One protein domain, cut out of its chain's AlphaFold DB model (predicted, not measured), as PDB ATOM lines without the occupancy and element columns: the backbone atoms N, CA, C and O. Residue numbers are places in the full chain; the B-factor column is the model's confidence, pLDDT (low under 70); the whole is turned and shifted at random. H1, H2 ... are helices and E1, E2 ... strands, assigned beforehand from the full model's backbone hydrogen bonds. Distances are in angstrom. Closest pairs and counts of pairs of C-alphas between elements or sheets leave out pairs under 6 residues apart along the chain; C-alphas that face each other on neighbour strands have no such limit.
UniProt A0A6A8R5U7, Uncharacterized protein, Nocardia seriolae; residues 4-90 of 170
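What this domain is: This is residues 4 to 90 of the 170 residues of an uncharacterized protein of Nocardia seriolae (UniProt A0A6A8R5U7). One strongly twisted, branched sheet is built along the long strand E1: E3, E4 and E5 pair on outward from its first part, while its last part lies between E2 and E6. The short helix H1 packs on E5 at one end of the model, and the long link of residues 61 to 82 loops across from E5 to E6. The printed part has 87 residues, with one named helix and six named strands in the order H1 E1 E2 E3 E4 E5 E6; the neighbour pairs are antiparallel and the class is mostly strand. The whole is compact, with a radius of gyration of the C-alphas of 13.1 A and spans of 39 by 29 by 22 A.

How they stand to each other: Start with H1, residues 4 to 10, which is on the sheet at a height of 8.9 A and over E5, residues 53 to 60. Their closest C-alphas, Arg 9 and Pro 59, are 6.8 A apart, and on the local plane H1 runs slantwise to E5 at 38 degrees. In H1, 2 of 3 O i to N i+4 pairs are within hydrogen-bond range. Next comes E1, residues 14 to 25, with staggered pairing. On one side of it lie E2, residues 28 to 31, and E3, residues 35 to 40; on the other side lies E6, residues 83 to 88. E1 and E2 are a hairpin at 129 degrees, with N 23 and O 30 2.9 A apart. E1 and E3 stand at 136 degrees; look at N 19 and O 37, 2.9 A. E1 and E6 stand at 147 degrees, with N 22 and O 86 at 2.9 A. E3 then forms a hairpin with E4, residues 43 to 50, at 162 degrees; find N 38 and O 45 at 2.8 A. E4 and E5 form another at 166 degrees, with N 48 and O 55 at 2.9 A. E3 E4 E5 are a meander, each strand the antiparallel neighbour of the one before. E4 and E6 are apart.

Where its parts are: Find C-alpha 4 at (-13.933, 42.350, 22.986), where H1 begins; it measures 9.9 A from first to last C-alpha. E1 sets out from C-alpha 14 at (-23.461, 52.076, 11.662) and covers 31.5 A. E2 spans 10.1 A, E3 16.1 A, E4 22.9 A and E5 20.8 A. E6 covers 14.8 A and ends at C-alpha 88, (-13.764, 46.629, -4.608).

The domain as a whole: The C-alphas farthest apart, of Thr 4 and Asn 27, are 40.6 A apart. The printed part has no cut. The link from E5 to E6 is long, with 22 residues; the other links are tight. Mean pLDDT of the printed part is 89.1, and no printed residue is under 70.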
ATOM      1  N   THR A   4     -14.007  40.991  22.435       76.56
ATOM      2  CA  THR A   4     -13.933  42.350  22.986       76.56
ATOM      3  C   THR A   4     -13.323  43.362  22.015       76.56
ATOM      4  O   THR A   4     -13.908  44.414  21.794       76.56
ATOM      5  N   ARG A   5     -12.213  43.031  21.334       79.56
ATOM      6  CA  ARG A   5     -11.549  43.982  20.417       79.56
ATOM      7  C   ARG A   5     -12.395  44.330  19.193       79.56
ATOM      8  O   ARG A   5     -12.245  45.418  18.642       79.56
ATOM      9  N   ILE A   6     -13.220  43.392  18.732       85.50
ATOM     10  CA  ILE A   6     -14.146  43.608  17.615       85.50
ATOM     11  C   ILE A   6     -15.291  44.497  18.091       85.50
ATOM     12  O   ILE A   6     -15.608  45.501  17.455       85.50
ATOM     13  N   SER A   7     -15.884  44.142  19.228       86.31
ATOM     14  CA  SER A   7     -17.038  44.843  19.778       86.31
ATOM     15  C   SER A   7     -16.723  46.279  20.163       86.31
ATOM     16  O   SER A   7     -17.509  47.155  19.825       86.31
ATOM     17  N   ASP A   8     -15.548  46.556  20.737       89.06
ATOM     18  CA  ASP A   8     -15.094  47.920  21.055       89.06
ATOM     19  C   ASP A   8     -15.109  48.854  19.831       89.06
ATOM     20  O   ASP A   8     -15.225  50.073  19.958       89.06
ATOM     21  N   ARG A   9     -14.989  48.288  18.625       89.38
ATOM     22  CA  ARG A   9     -14.927  49.036  17.363       89.38
ATOM     23  C   ARG A   9     -16.259  49.086  16.628       89.38
ATOM     24  O   ARG A   9     -16.481  50.023  15.863       89.38
ATOM     25  N   LEU A  10     -17.121  48.088  16.831       91.94
ATOM     26  CA  LEU A  10     -18.364  47.924  16.078       91.94
ATOM     27  C   LEU A  10     -19.626  48.252  16.879       91.94
ATOM     28  O   LEU A  10     -20.599  48.696  16.279       91.94
ATOM     29  N   LEU A  11     -19.638  48.105  18.203       93.44
ATOM     30  CA  LEU A  11     -20.808  48.467  19.005       93.44
ATOM     31  C   LEU A  11     -21.105  49.973  18.905       93.44
ATOM     32  O   LEU A  11     -20.205  50.820  18.923       93.44
ATOM     33  N   ALA A  12     -22.393  50.307  18.788       92.62
ATOM     34  CA  ALA A  12     -22.895  51.669  18.592       92.62
ATOM     35  C   ALA A  12     -22.353  52.383  17.331       92.62
ATOM     36  O   ALA A  12     -22.341  53.620  17.270       92.62
ATOM     37  N   THR A  13     -21.903  51.630  16.320       94.44
ATOM     38  CA  THR A  13     -21.563  52.146  14.984       94.44
ATOM     39  C   THR A  13     -22.672  51.839  13.977       94.44
ATOM     40  O   THR A  13     -23.552  51.022  14.234       94.44
ATOM     41  N   SER A  14     -22.648  52.485  12.813       95.62
ATOM     42  CA  SER A  14     -23.461  52.076  11.662       95.62
ATOM     43  C   SER A  14     -22.562  51.575  10.544       95.62
ATOM     44  O   SER A  14     -21.744  52.345  10.051       95.62
ATOM     45  N   VAL A  15     -22.724  50.316  10.134       95.00
ATOM     46  CA  VAL A  15     -22.088  49.764   8.930       95.00
ATOM     47  C   VAL A  15     -22.889  50.234   7.722       95.00
ATOM     48  O   VAL A  15     -24.083  49.960   7.627       95.00
ATOM     49  N   ILE A  16     -22.246  50.958   6.814       94.88
ATOM     50  CA  ILE A  16     -22.888  51.596   5.655       94.88
ATOM     51  C   ILE A  16     -22.403  51.020   4.324       94.88
ATOM     52  O   ILE A  16     -23.119  51.106   3.329       94.88
ATOM     53  N   GLY A  17     -21.242  50.363   4.321       92.69
ATOM     54  CA  GLY A  17     -20.658  49.744   3.139       92.69
ATOM     55  C   GLY A  17     -19.821  48.517   3.484       92.69
ATOM     56  O   GLY A  17     -19.380  48.332   4.620       92.69
ATOM     57  N   LEU A  18     -19.624  47.668   2.478       92.12
ATOM     58  CA  LEU A  18     -18.794  46.469   2.535       92.12
ATOM     59  C   LEU A  18     -17.936  46.415   1.282       92.12
ATOM     60  O   LEU A  18     -18.457  46.549   0.170       92.12
ATOM     61  N   GLY A  19     -16.649  46.170   1.467       92.25
ATOM     62  CA  GLY A  19     -15.711  46.010   0.374       92.25
ATOM     63  C   GLY A  19     -14.587  45.054   0.725       92.25
ATOM     64  O   GLY A  19     -14.469  44.562   1.849       92.25
ATOM     65  N   ARG A  20     -13.746  44.812  -0.266       91.62
ATOM     66  CA  ARG A  20     -12.514  44.045  -0.155       91.62
ATOM     67  C   ARG A  20     -11.373  44.894  -0.686       91.62
ATOM     68  O   ARG A  20     -11.575  45.657  -1.627       91.62
ATOM     69  N   LEU A  21     -10.196  44.773  -0.083       92.94
ATOM     70  CA  LEU A  21      -9.012  45.416  -0.638       92.94
ATOM     71  C   LEU A  21      -8.574  44.679  -1.898       92.94
ATOM     72  O   LEU A  21      -8.607  43.454  -1.938       92.94
ATOM     73  N   ALA A  22      -8.146  45.410  -2.912       93.00
ATOM     74  CA  ALA A  22      -7.486  44.861  -4.083       93.00
ATOM     75  C   ALA A  22      -6.233  45.676  -4.378       93.00
ATOM     76  O   ALA A  22      -6.271  46.903  -4.282       93.00
ATOM     77  N   ALA A  23      -5.153  44.997  -4.751       93.25
ATOM     78  CA  ALA A  23      -4.038  45.640  -5.426       93.25
ATOM     79  C   ALA A  23      -4.457  45.881  -6.879       93.25
ATOM     80  O   ALA A  23      -4.897  44.957  -7.567       93.25
ATOM     81  N   VAL A  24      -4.386  47.127  -7.327       93.88
ATOM     82  CA  VAL A  24      -4.802  47.556  -8.660       93.88
ATOM     83  C   VAL A  24      -3.602  48.134  -9.382       93.88
ATOM     84  O   VAL A  24      -2.839  48.911  -8.817       93.88
ATOM     85  N   SER A  25      -3.463  47.753 -10.644       92.38
ATOM     86  CA  SER A  25      -2.489  48.303 -11.573       92.38
ATOM     87  C   SER A  25      -3.148  48.547 -12.925       92.38
ATOM     88  O   SER A  25      -4.312  48.210 -13.164       92.38
ATOM     89  N   HIS A  26      -2.379  49.077 -13.871       88.88
ATOM     90  CA  HIS A  26      -2.849  49.237 -15.246       88.88
ATOM     91  C   HIS A  26      -3.200  47.902 -15.941       88.88
ATOM     92  O   HIS A  26      -3.854  47.912 -16.983       88.88
ATOM     93  N   ASN A  27      -2.753  46.760 -15.403       89.88
ATOM     94  CA  ASN A  27      -2.994  45.428 -15.969       89.88
ATOM     95  C   ASN A  27      -4.239  44.739 -15.400       89.88
ATOM     96  O   ASN A  27      -4.627  43.683 -15.900       89.88
ATOM     97  N   GLY A  28      -4.861  45.311 -14.367       90.62
ATOM     98  CA  GLY A  28      -6.031  44.745 -13.710       90.62
ATOM     99  C   GLY A  28      -5.955  44.845 -12.191       90.62
ATOM    100  O   GLY A  28      -5.114  45.544 -11.631       90.62
ATOM    101  N   SER A  29      -6.862  44.135 -11.527       91.44
ATOM    102  CA  SER A  29      -7.001  44.136 -10.073       91.44
ATOM    103  C   SER A  29      -6.870  42.729  -9.506       91.44
ATOM    104  O   SER A  29      -7.506  41.800 -10.006       91.44
ATOM    105  N   ILE A  30      -6.116  42.588  -8.421       91.38
ATOM    106  CA  ILE A  30      -5.962  41.349  -7.665       91.38
ATOM    107  C   ILE A  30      -6.597  41.554  -6.286       91.38
ATOM    108  O   ILE A  30      -6.066  42.316  -5.472       91.38
ATOM    109  N   PRO A  31      -7.735  40.901  -5.995       90.31
ATOM    110  CA  PRO A  31      -8.343  40.948  -4.676       90.31
ATOM    111  C   PRO A  31      -7.407  40.389  -3.605       90.31
ATOM    112  O   PRO A  31      -6.837  39.308  -3.748       90.31
ATOM    113  N   VAL A  32      -7.314  41.094  -2.486       89.50
ATOM    114  CA  VAL A  32      -6.617  40.635  -1.294       89.50
ATOM    115  C   VAL A  32      -7.517  39.641  -0.559       89.50
ATOM    116  O   VAL A  32      -8.515  40.002   0.082       89.50
ATOM    117  N   THR A  33      -7.166  38.363  -0.656       86.75
ATOM    118  CA  THR A  33      -7.830  37.287   0.083       86.75
ATOM    119  C   THR A  33      -7.592  37.427   1.585       86.75
ATOM    120  O   THR A  33      -6.664  38.089   2.051       86.75
ATOM    121  N   GLY A  34      -8.502  36.868   2.373       87.12
ATOM    122  CA  GLY A  34      -8.497  36.979   3.823       87.12
ATOM    123  C   GLY A  34      -8.809  38.382   4.332       87.12
ATOM    124  O   GLY A  34      -8.665  38.603   5.528       87.12
ATOM    125  N   THR A  35      -9.223  39.340   3.491       89.94
ATOM    126  CA  THR A  35      -9.556  40.702   3.940       89.94
ATOM    127  C   THR A  35     -10.997  41.087   3.667       89.94
ATOM    128  O   THR A  35     -11.571  40.771   2.627       89.94
ATOM    129  N   LEU A  36     -11.569  41.818   4.618       91.81
ATOM    130  CA  LEU A  36     -12.875  42.440   4.502       91.81
ATOM    131  C   LEU A  36     -12.809  43.834   5.119       91.81
ATOM    132  O   LEU A  36     -12.286  44.001   6.219       91.81
ATOM    133  N   VAL A  37     -13.359  44.830   4.438       94.00
ATOM    134  CA  VAL A  37     -13.415  46.203   4.937       94.00
ATOM    135  C   VAL A  37     -14.864  46.607   5.141       94.00
ATOM    136  O   VAL A  37     -15.685  46.556   4.223       94.00
ATOM    137  N   LEU A  38     -15.169  47.009   6.369       94.50
ATOM    138  CA  LEU A  38     -16.445  47.588   6.754       94.50
ATOM    139  C   LEU A  38     -16.315  49.106   6.680       94.50
ATOM    140  O   LEU A  38     -15.501  49.697   7.392       94.50
ATOM    141  N   GLU A  39     -17.128  49.742   5.850       95.50
ATOM    142  CA  GLU A  39     -17.305  51.187   5.909       95.50
ATOM    143  C   GLU A  39     -18.331  51.498   6.996       95.50
ATOM    144  O   GLU A  39     -19.438  50.948   7.000       95.50
ATOM    145  N   THR A  40     -17.966  52.373   7.929       95.69
ATOM    146  CA  THR A  40     -18.840  52.795   9.023       95.69
ATOM    147  C   THR A  40     -18.962  54.309   9.089       95.69
ATOM    148  O   THR A  40     -18.132  55.042   8.553       95.69
ATOM    149  N   ASN A  41     -19.943  54.806   9.840       95.44
ATOM    150  CA  ASN A  41     -20.069  56.238  10.124       95.44
ATOM    151  C   ASN A  41     -18.911  56.827  10.963       95.44
ATOM    152  O   ASN A  41     -18.879  58.038  11.170       95.44
ATOM    153  N   ARG A  42     -17.980  55.998  11.456       94.81
ATOM    154  CA  ARG A  42     -16.780  56.414  12.205       94.81
ATOM    155  C   ARG A  42     -15.478  56.259  11.410       94.81
ATOM    156  O   ARG A  42     -14.422  56.594  11.936       94.81
ATOM    157  N   GLY A  43     -15.538  55.750  10.179       95.38
ATOM    158  CA  GLY A  43     -14.374  55.388   9.367       95.38
ATOM    159  C   GLY A  43     -14.415  53.926   8.924       95.38
ATOM    160  O   GLY A  43     -15.454  53.266   8.993       95.38
ATOM    161  N   PHE A  44     -13.280  53.411   8.476       95.75
ATOM    162  CA  PHE A  44     -13.146  52.073   7.913       95.75
ATOM    163  C   PHE A  44     -12.568  51.111   8.942       95.75
ATOM    164  O   PHE A  44     -11.601  51.428   9.633       95.75
ATOM    165  N   ILE A  45     -13.162  49.928   9.049       94.50
ATOM    166  CA  ILE A  45     -12.671  48.842   9.896       94.50
ATOM    167  C   ILE A  45     -12.221  47.714   8.981       94.50
ATOM    168  O   ILE A  45     -13.021  47.158   8.231       94.50
ATOM    169  N   THR A  46     -10.942  47.367   9.067       93.06
ATOM    170  CA  THR A  46     -10.342  46.302   8.261       93.06
ATOM    171  C   THR A  46     -10.248  45.032   9.092       93.06
ATOM    172  O   THR A  46      -9.629  45.012  10.156       93.06
ATOM    173  N   LEU A  47     -10.852  43.961   8.601       90.62
ATOM    174  CA  LEU A  47     -10.756  42.608   9.125       90.62
ATOM    175  C   LEU A  47      -9.777  41.839   8.241       90.62
ATOM    176  O   LEU A  47      -9.912  41.852   7.019       90.62
ATOM    177  N   SER A  48      -8.793  41.181   8.846       87.56
ATOM    178  CA  SER A  48      -7.825  40.349   8.133       87.56
ATOM    179  C   SER A  48      -7.697  39.007   8.829       87.56
ATOM    180  O   SER A  48      -7.404  38.956  10.019       87.56
ATOM    181  N   TYR A  49      -7.925  37.924   8.102       84.19
ATOM    182  CA  TYR A  49      -7.787  36.565   8.585       84.19
ATOM    183  C   TYR A  49      -6.563  35.914   7.944       84.19
ATOM    184  O   TYR A  49      -6.430  35.871   6.725       84.19
ATOM    185  N   THR A  50      -5.646  35.446   8.785       78.81
ATOM    186  CA  THR A  50      -4.403  34.781   8.371       78.81
ATOM    187  C   THR A  50      -4.183  33.526   9.216       78.81
ATOM    188  O   THR A  50      -4.959  33.239  10.127       78.81
ATOM    189  N   GLN A  51      -3.080  32.807   8.992       75.62
ATOM    190  CA  GLN A  51      -2.672  31.687   9.853       75.62
ATOM    191  C   GLN A  51      -2.459  32.084  11.326       75.62
ATOM    192  O   GLN A  51      -2.526  31.234  12.207       75.62
ATOM    193  N   GLN A  52      -2.209  33.367  11.610       75.81
ATOM    194  CA  GLN A  52      -2.081  33.895  12.974       75.81
ATOM    195  C   GLN A  52      -3.447  34.185  13.628       75.81
ATOM    196  O   GLN A  52      -3.508  34.634  14.773       75.81
ATOM    197  N   GLY A  53      -4.539  33.934  12.902       77.44
ATOM    198  CA  GLY A  53      -5.910  34.229  13.290       77.44
ATOM    199  C   GLY A  53      -6.424  35.540  12.697       77.44
ATOM    200  O   GLY A  53      -5.807  36.152  11.819       77.44
ATOM    201  N   LEU A  54      -7.593  35.966  13.179       81.06
ATOM    202  CA  LEU A  54      -8.196  37.231  12.771       81.06
ATOM    203  C   LEU A  54      -7.554  38.411  13.510       81.06
ATOM    204  O   LEU A  54      -7.482  38.453  14.742       81.06
ATOM    205  N   SER A  55      -7.182  39.409  12.726       84.44
ATOM    206  CA  SER A  55      -6.815  40.750  13.134       84.44
ATOM    207  C   SER A  55      -7.902  41.742  12.733       84.44
ATOM    208  O   SER A  55      -8.577  41.592  11.713       84.44
ATOM    209  N   VAL A  56      -8.045  42.788  13.540       87.38
ATOM    210  CA  VAL A  56      -8.954  43.901  13.281       87.38
ATOM    211  C   VAL A  56      -8.132  45.178  13.328       87.38
ATOM    212  O   VAL A  56      -7.355  45.391  14.268       87.38
ATOM    213  N   ARG A  57      -8.356  46.098  12.390       90.62
ATOM    214  CA  ARG A  57      -7.816  47.470  12.356       90.62
ATOM    215  C   ARG A  57      -8.929  48.512  12.204       90.62
ATOM    216  O   ARG A  57     -10.051  48.159  11.856       90.62
ATOM    217  N   GLY A  58      -8.631  49.755  12.568       91.31
ATOM    218  CA  GLY A  58      -9.581  50.865  12.553       91.31
ATOM    219  C   GLY A  58     -10.453  51.011  13.816       91.31
ATOM    220  O   GLY A  58     -10.239  50.284  14.794       91.31
ATOM    221  N   PRO A  59     -11.430  51.937  13.810       94.12
ATOM    222  CA  PRO A  59     -11.805  52.773  12.665       94.12
ATOM    223  C   PRO A  59     -10.665  53.707  12.227       94.12
ATOM    224  O   PRO A  59     -10.065  54.380  13.059       94.12
ATOM    225  N   GLU A  60     -10.340  53.698  10.935       94.75
ATOM    226  CA  GLU A  60      -9.302  54.534  10.310       94.75
ATOM    227  C   GLU A  60      -9.884  55.309   9.114       94.75
ATOM    228  O   GLU A  60     -10.951  54.963   8.594       94.75
ATOM    229  N   GLN A  61      -9.238  56.392   8.683       94.69
ATOM    230  CA  GLN A  61      -9.634  57.078   7.449       94.69
ATOM    231  C   GLN A  61      -9.315  56.201   6.233       94.69
ATOM    232  O   GLN A  61      -8.389  55.394   6.275       94.69
ATOM    233  N   ARG A  62     -10.026  56.388   5.110       92.50
ATOM    234  CA  ARG A  62      -9.765  55.619   3.877       92.50
ATOM    235  C   ARG A  62      -8.286  55.679   3.489       92.50
ATOM    236  O   ARG A  62      -7.666  54.648   3.283       92.50
ATOM    237  N   SER A  63      -7.695  56.871   3.486       91.38
ATOM    238  CA  SER A  63      -6.283  57.096   3.149       91.38
ATOM    239  C   SER A  63      -5.278  56.457   4.116       91.38
ATOM    240  O   SER A  63      -4.090  56.401   3.801       91.38
ATOM    241  N   GLU A  64      -5.709  55.993   5.291       91.25
ATOM    242  CA  GLU A  64      -4.868  55.344   6.308       91.25
ATOM    243  C   GLU A  64      -4.863  53.816   6.188       91.25
ATOM    244  O   GLU A  64      -3.970  53.169   6.738       91.25
ATOM    245  N   ILE A  65      -5.792  53.239   5.415       90.75
ATOM    246  CA  ILE A  65      -5.845  51.794   5.178       90.75
ATOM    247  C   ILE A  65      -4.552  51.349   4.481       90.75
ATOM    248  O   ILE A  65      -4.083  51.981   3.530       90.75
ATOM    249  N   ARG A  66      -3.953  50.264   4.981       84.62
ATOM    250  CA  ARG A  66      -2.724  49.652   4.453       84.62
ATOM    251  C   ARG A  66      -2.896  48.148   4.330       84.62
ATOM    252  O   ARG A  66      -3.581  47.538   5.154       84.62
ATOM    253  N   TRP A  67      -2.212  47.553   3.361       84.44
ATOM    254  CA  TRP A  67      -2.148  46.106   3.209       84.44
ATOM    255  C   TRP A  67      -0.900  45.549   3.903       84.44
ATOM    256  O   TRP A  67       0.212  45.996   3.663       84.44
ATOM    257  N   THR A  68      -1.078  44.588   4.812       78.88
ATOM    258  CA  THR A  68       0.006  44.111   5.690       78.88
ATOM    259  C   THR A  68       1.180  43.480   4.938       78.88
ATOM    260  O   THR A  68       2.315  43.615   5.387       78.88
ATOM    261  N   THR A  69       0.928  42.776   3.832       78.62
ATOM    262  CA  THR A  69       1.997  42.136   3.048       78.62
ATOM    263  C   THR A  69       2.697  43.109   2.106       78.62
ATOM    264  O   THR A  69       3.833  42.845   1.730       78.62
ATOM    265  N   GLU A  70       2.062  44.238   1.782       79.88
ATOM    266  CA  GLU A  70       2.608  45.287   0.914       79.88
ATOM    267  C   GLU A  70       2.319  46.670   1.527       79.88
ATOM    268  O   GLU A  70       1.401  47.382   1.106       79.88
ATOM    269  N   PRO A  71       3.066  47.049   2.581       80.44
ATOM    270  CA  PRO A  71       2.773  48.237   3.385       80.44
ATOM    271  C   PRO A  71       2.974  49.559   2.633       80.44
ATOM    272  O   PRO A  71       2.483  50.592   3.094       80.44
ATOM    273  N   ASP A  72       3.683  49.523   1.506       85.31
ATOM    274  CA  ASP A  72       3.965  50.686   0.667       85.31
ATOM    275  C   ASP A  72       2.788  51.045  -0.250       85.31
ATOM    276  O   ASP A  72       2.681  52.196  -0.678       85.31
ATOM    277  N   LEU A  73       1.864  50.108  -0.509       87.62
ATOM    278  CA  LEU A  73       0.673  50.409  -1.293       87.62
ATOM    279  C   LEU A  73      -0.299  51.282  -0.494       87.62
ATOM    280  O   LEU A  73      -0.688  50.987   0.643       87.62
ATOM    281  N   THR A  74      -0.731  52.366  -1.129       89.88
ATOM    282  CA  THR A  74      -1.684  53.325  -0.568       89.88
ATOM    283  C   THR A  74      -3.028  53.243  -1.268       89.88
ATOM    284  O   THR A  74      -3.101  52.857  -2.430       89.88
ATOM    285  N   MET A  75      -4.087  53.657  -0.573       92.38
ATOM    286  CA  MET A  75      -5.413  53.779  -1.173       92.38
ATOM    287  C   MET A  75      -5.450  54.814  -2.298       92.38
ATOM    288  O   MET A  75      -4.912  55.911  -2.143       92.38
ATOM    289  N   ASP A  76      -6.192  54.457  -3.345       87.19
ATOM    290  CA  ASP A  76      -6.511  55.248  -4.529       87.19
ATOM    291  C   ASP A  76      -5.273  55.610  -5.387       87.19
ATOM    292  O   ASP A  76      -4.139  55.703  -4.913       87.19
ATOM    293  N   HIS A  77      -5.479  55.785  -6.696       86.69
ATOM    294  CA  HIS A  77      -4.378  56.018  -7.634       86.69
ATOM    295  C   HIS A  77      -3.698  57.371  -7.383       86.69
ATOM    296  O   HIS A  77      -4.310  58.436  -7.522       86.69
ATOM    297  N   GLN A  78      -2.403  57.332  -7.076       84.81
ATOM    298  CA  GLN A  78      -1.538  58.509  -7.058       84.81
ATOM    299  C   GLN A  78      -0.766  58.591  -8.374       84.81
ATOM    300  O   GLN A  78      -0.285  57.581  -8.866       84.81
ATOM    301  N   ALA A  79      -0.583  59.797  -8.919       80.94
ATOM    302  CA  ALA A  79      -0.052  60.001 -10.275       80.94
ATOM    303  C   ALA A  79       1.329  59.371 -10.571       80.94
ATOM    304  O   ALA A  79       1.701  59.261 -11.734       80.94
ATOM    305  N   ALA A  80       2.096  59.009  -9.540       80.88
ATOM    306  CA  ALA A  80       3.418  58.396  -9.660       80.88
ATOM    307  C   ALA A  80       3.447  56.900  -9.287       80.88
ATOM    308  O   ALA A  80       4.519  56.300  -9.328       80.88
ATOM    309  N   ALA A  81       2.320  56.314  -8.881       83.50
ATOM    310  CA  ALA A  81       2.248  54.938  -8.405       83.50
ATOM    311  C   ALA A  81       1.899  53.980  -9.552       83.50
ATOM    312  O   ALA A  81       0.911  54.181 -10.254       83.50
ATOM    313  N   GLU A  82       2.699  52.928  -9.730       89.25
ATOM    314  CA  GLU A  82       2.408  51.859 -10.699       89.25
ATOM    315  C   GLU A  82       1.281  50.938 -10.211       89.25
ATOM    316  O   GLU A  82       0.508  50.411 -11.015       89.25
ATOM    317  N   GLU A  83       1.170  50.797  -8.888       91.94
ATOM    318  CA  GLU A  83       0.170  49.988  -8.202       91.94
ATOM    319  C   GLU A  83      -0.382  50.746  -6.988       91.94
ATOM    320  O   GLU A  83       0.322  51.530  -6.344       91.94
ATOM    321  N   TRP A  84      -1.659  50.540  -6.675       93.62
ATOM    322  CA  TRP A  84      -2.340  51.153  -5.532       93.62
ATOM    323  C   TRP A  84      -3.406  50.212  -4.962       93.62
ATOM    324  O   TRP A  84      -3.730  49.182  -5.548       93.62
ATOM    325  N   LEU A  85      -3.959  50.553  -3.799       93.50
ATOM    326  CA  LEU A  85      -5.071  49.825  -3.199       93.50
ATOM    327  C   LEU A  85      -6.407  50.435  -3.610       93.50
ATOM    328  O   LEU A  85      -6.602  51.650  -3.539       93.50
ATOM    329  N   GLU A  86      -7.375  49.586  -3.928       93.81
ATOM    330  CA  GLU A  86      -8.776  49.981  -4.047       93.81
ATOM    331  C   GLU A  86      -9.682  49.133  -3.163       93.81
ATOM    332  O   GLU A  86      -9.376  47.993  -2.815       93.81
ATOM    333  N   LEU A  87     -10.834  49.709  -2.813       93.00
ATOM    334  CA  LEU A  87     -11.942  48.975  -2.220       93.00
ATOM    335  C   LEU A  87     -12.888  48.537  -3.331       93.00
ATOM    336  O   LEU A  87     -13.628  49.357  -3.875       93.00
ATOM    337  N   ILE A  88     -12.873  47.245  -3.631       91.06
ATOM    338  CA  ILE A  88     -13.764  46.629  -4.608       91.06
ATOM    339  C   ILE A  88     -15.002  46.052  -3.923       91.06
ATOM    340  O   ILE A  88     -14.990  45.703  -2.736       91.06
ATOM    341  N   ALA A  89     -16.094  45.956  -4.678       85.12
ATOM    342  CA  ALA A  89     -17.313  45.329  -4.198       85.12
ATOM    343  C   ALA A  89     -17.114  43.818  -3.996       85.12
ATOM    344  O   ALA A  89     -16.347  43.168  -4.698       85.12
ATOM    345  N   ILE A  90     -17.849  43.253  -3.044       81.88
ATOM    346  CA  ILE A  90     -17.931  41.803  -2.857       81.88
ATOM    347  C   ILE A  90     -19.021  41.296  -3.803       81.88
ATOM    348  O   ILE A  90     -20.187  41.658  -3.622       81.88
TER     349      ILE A  90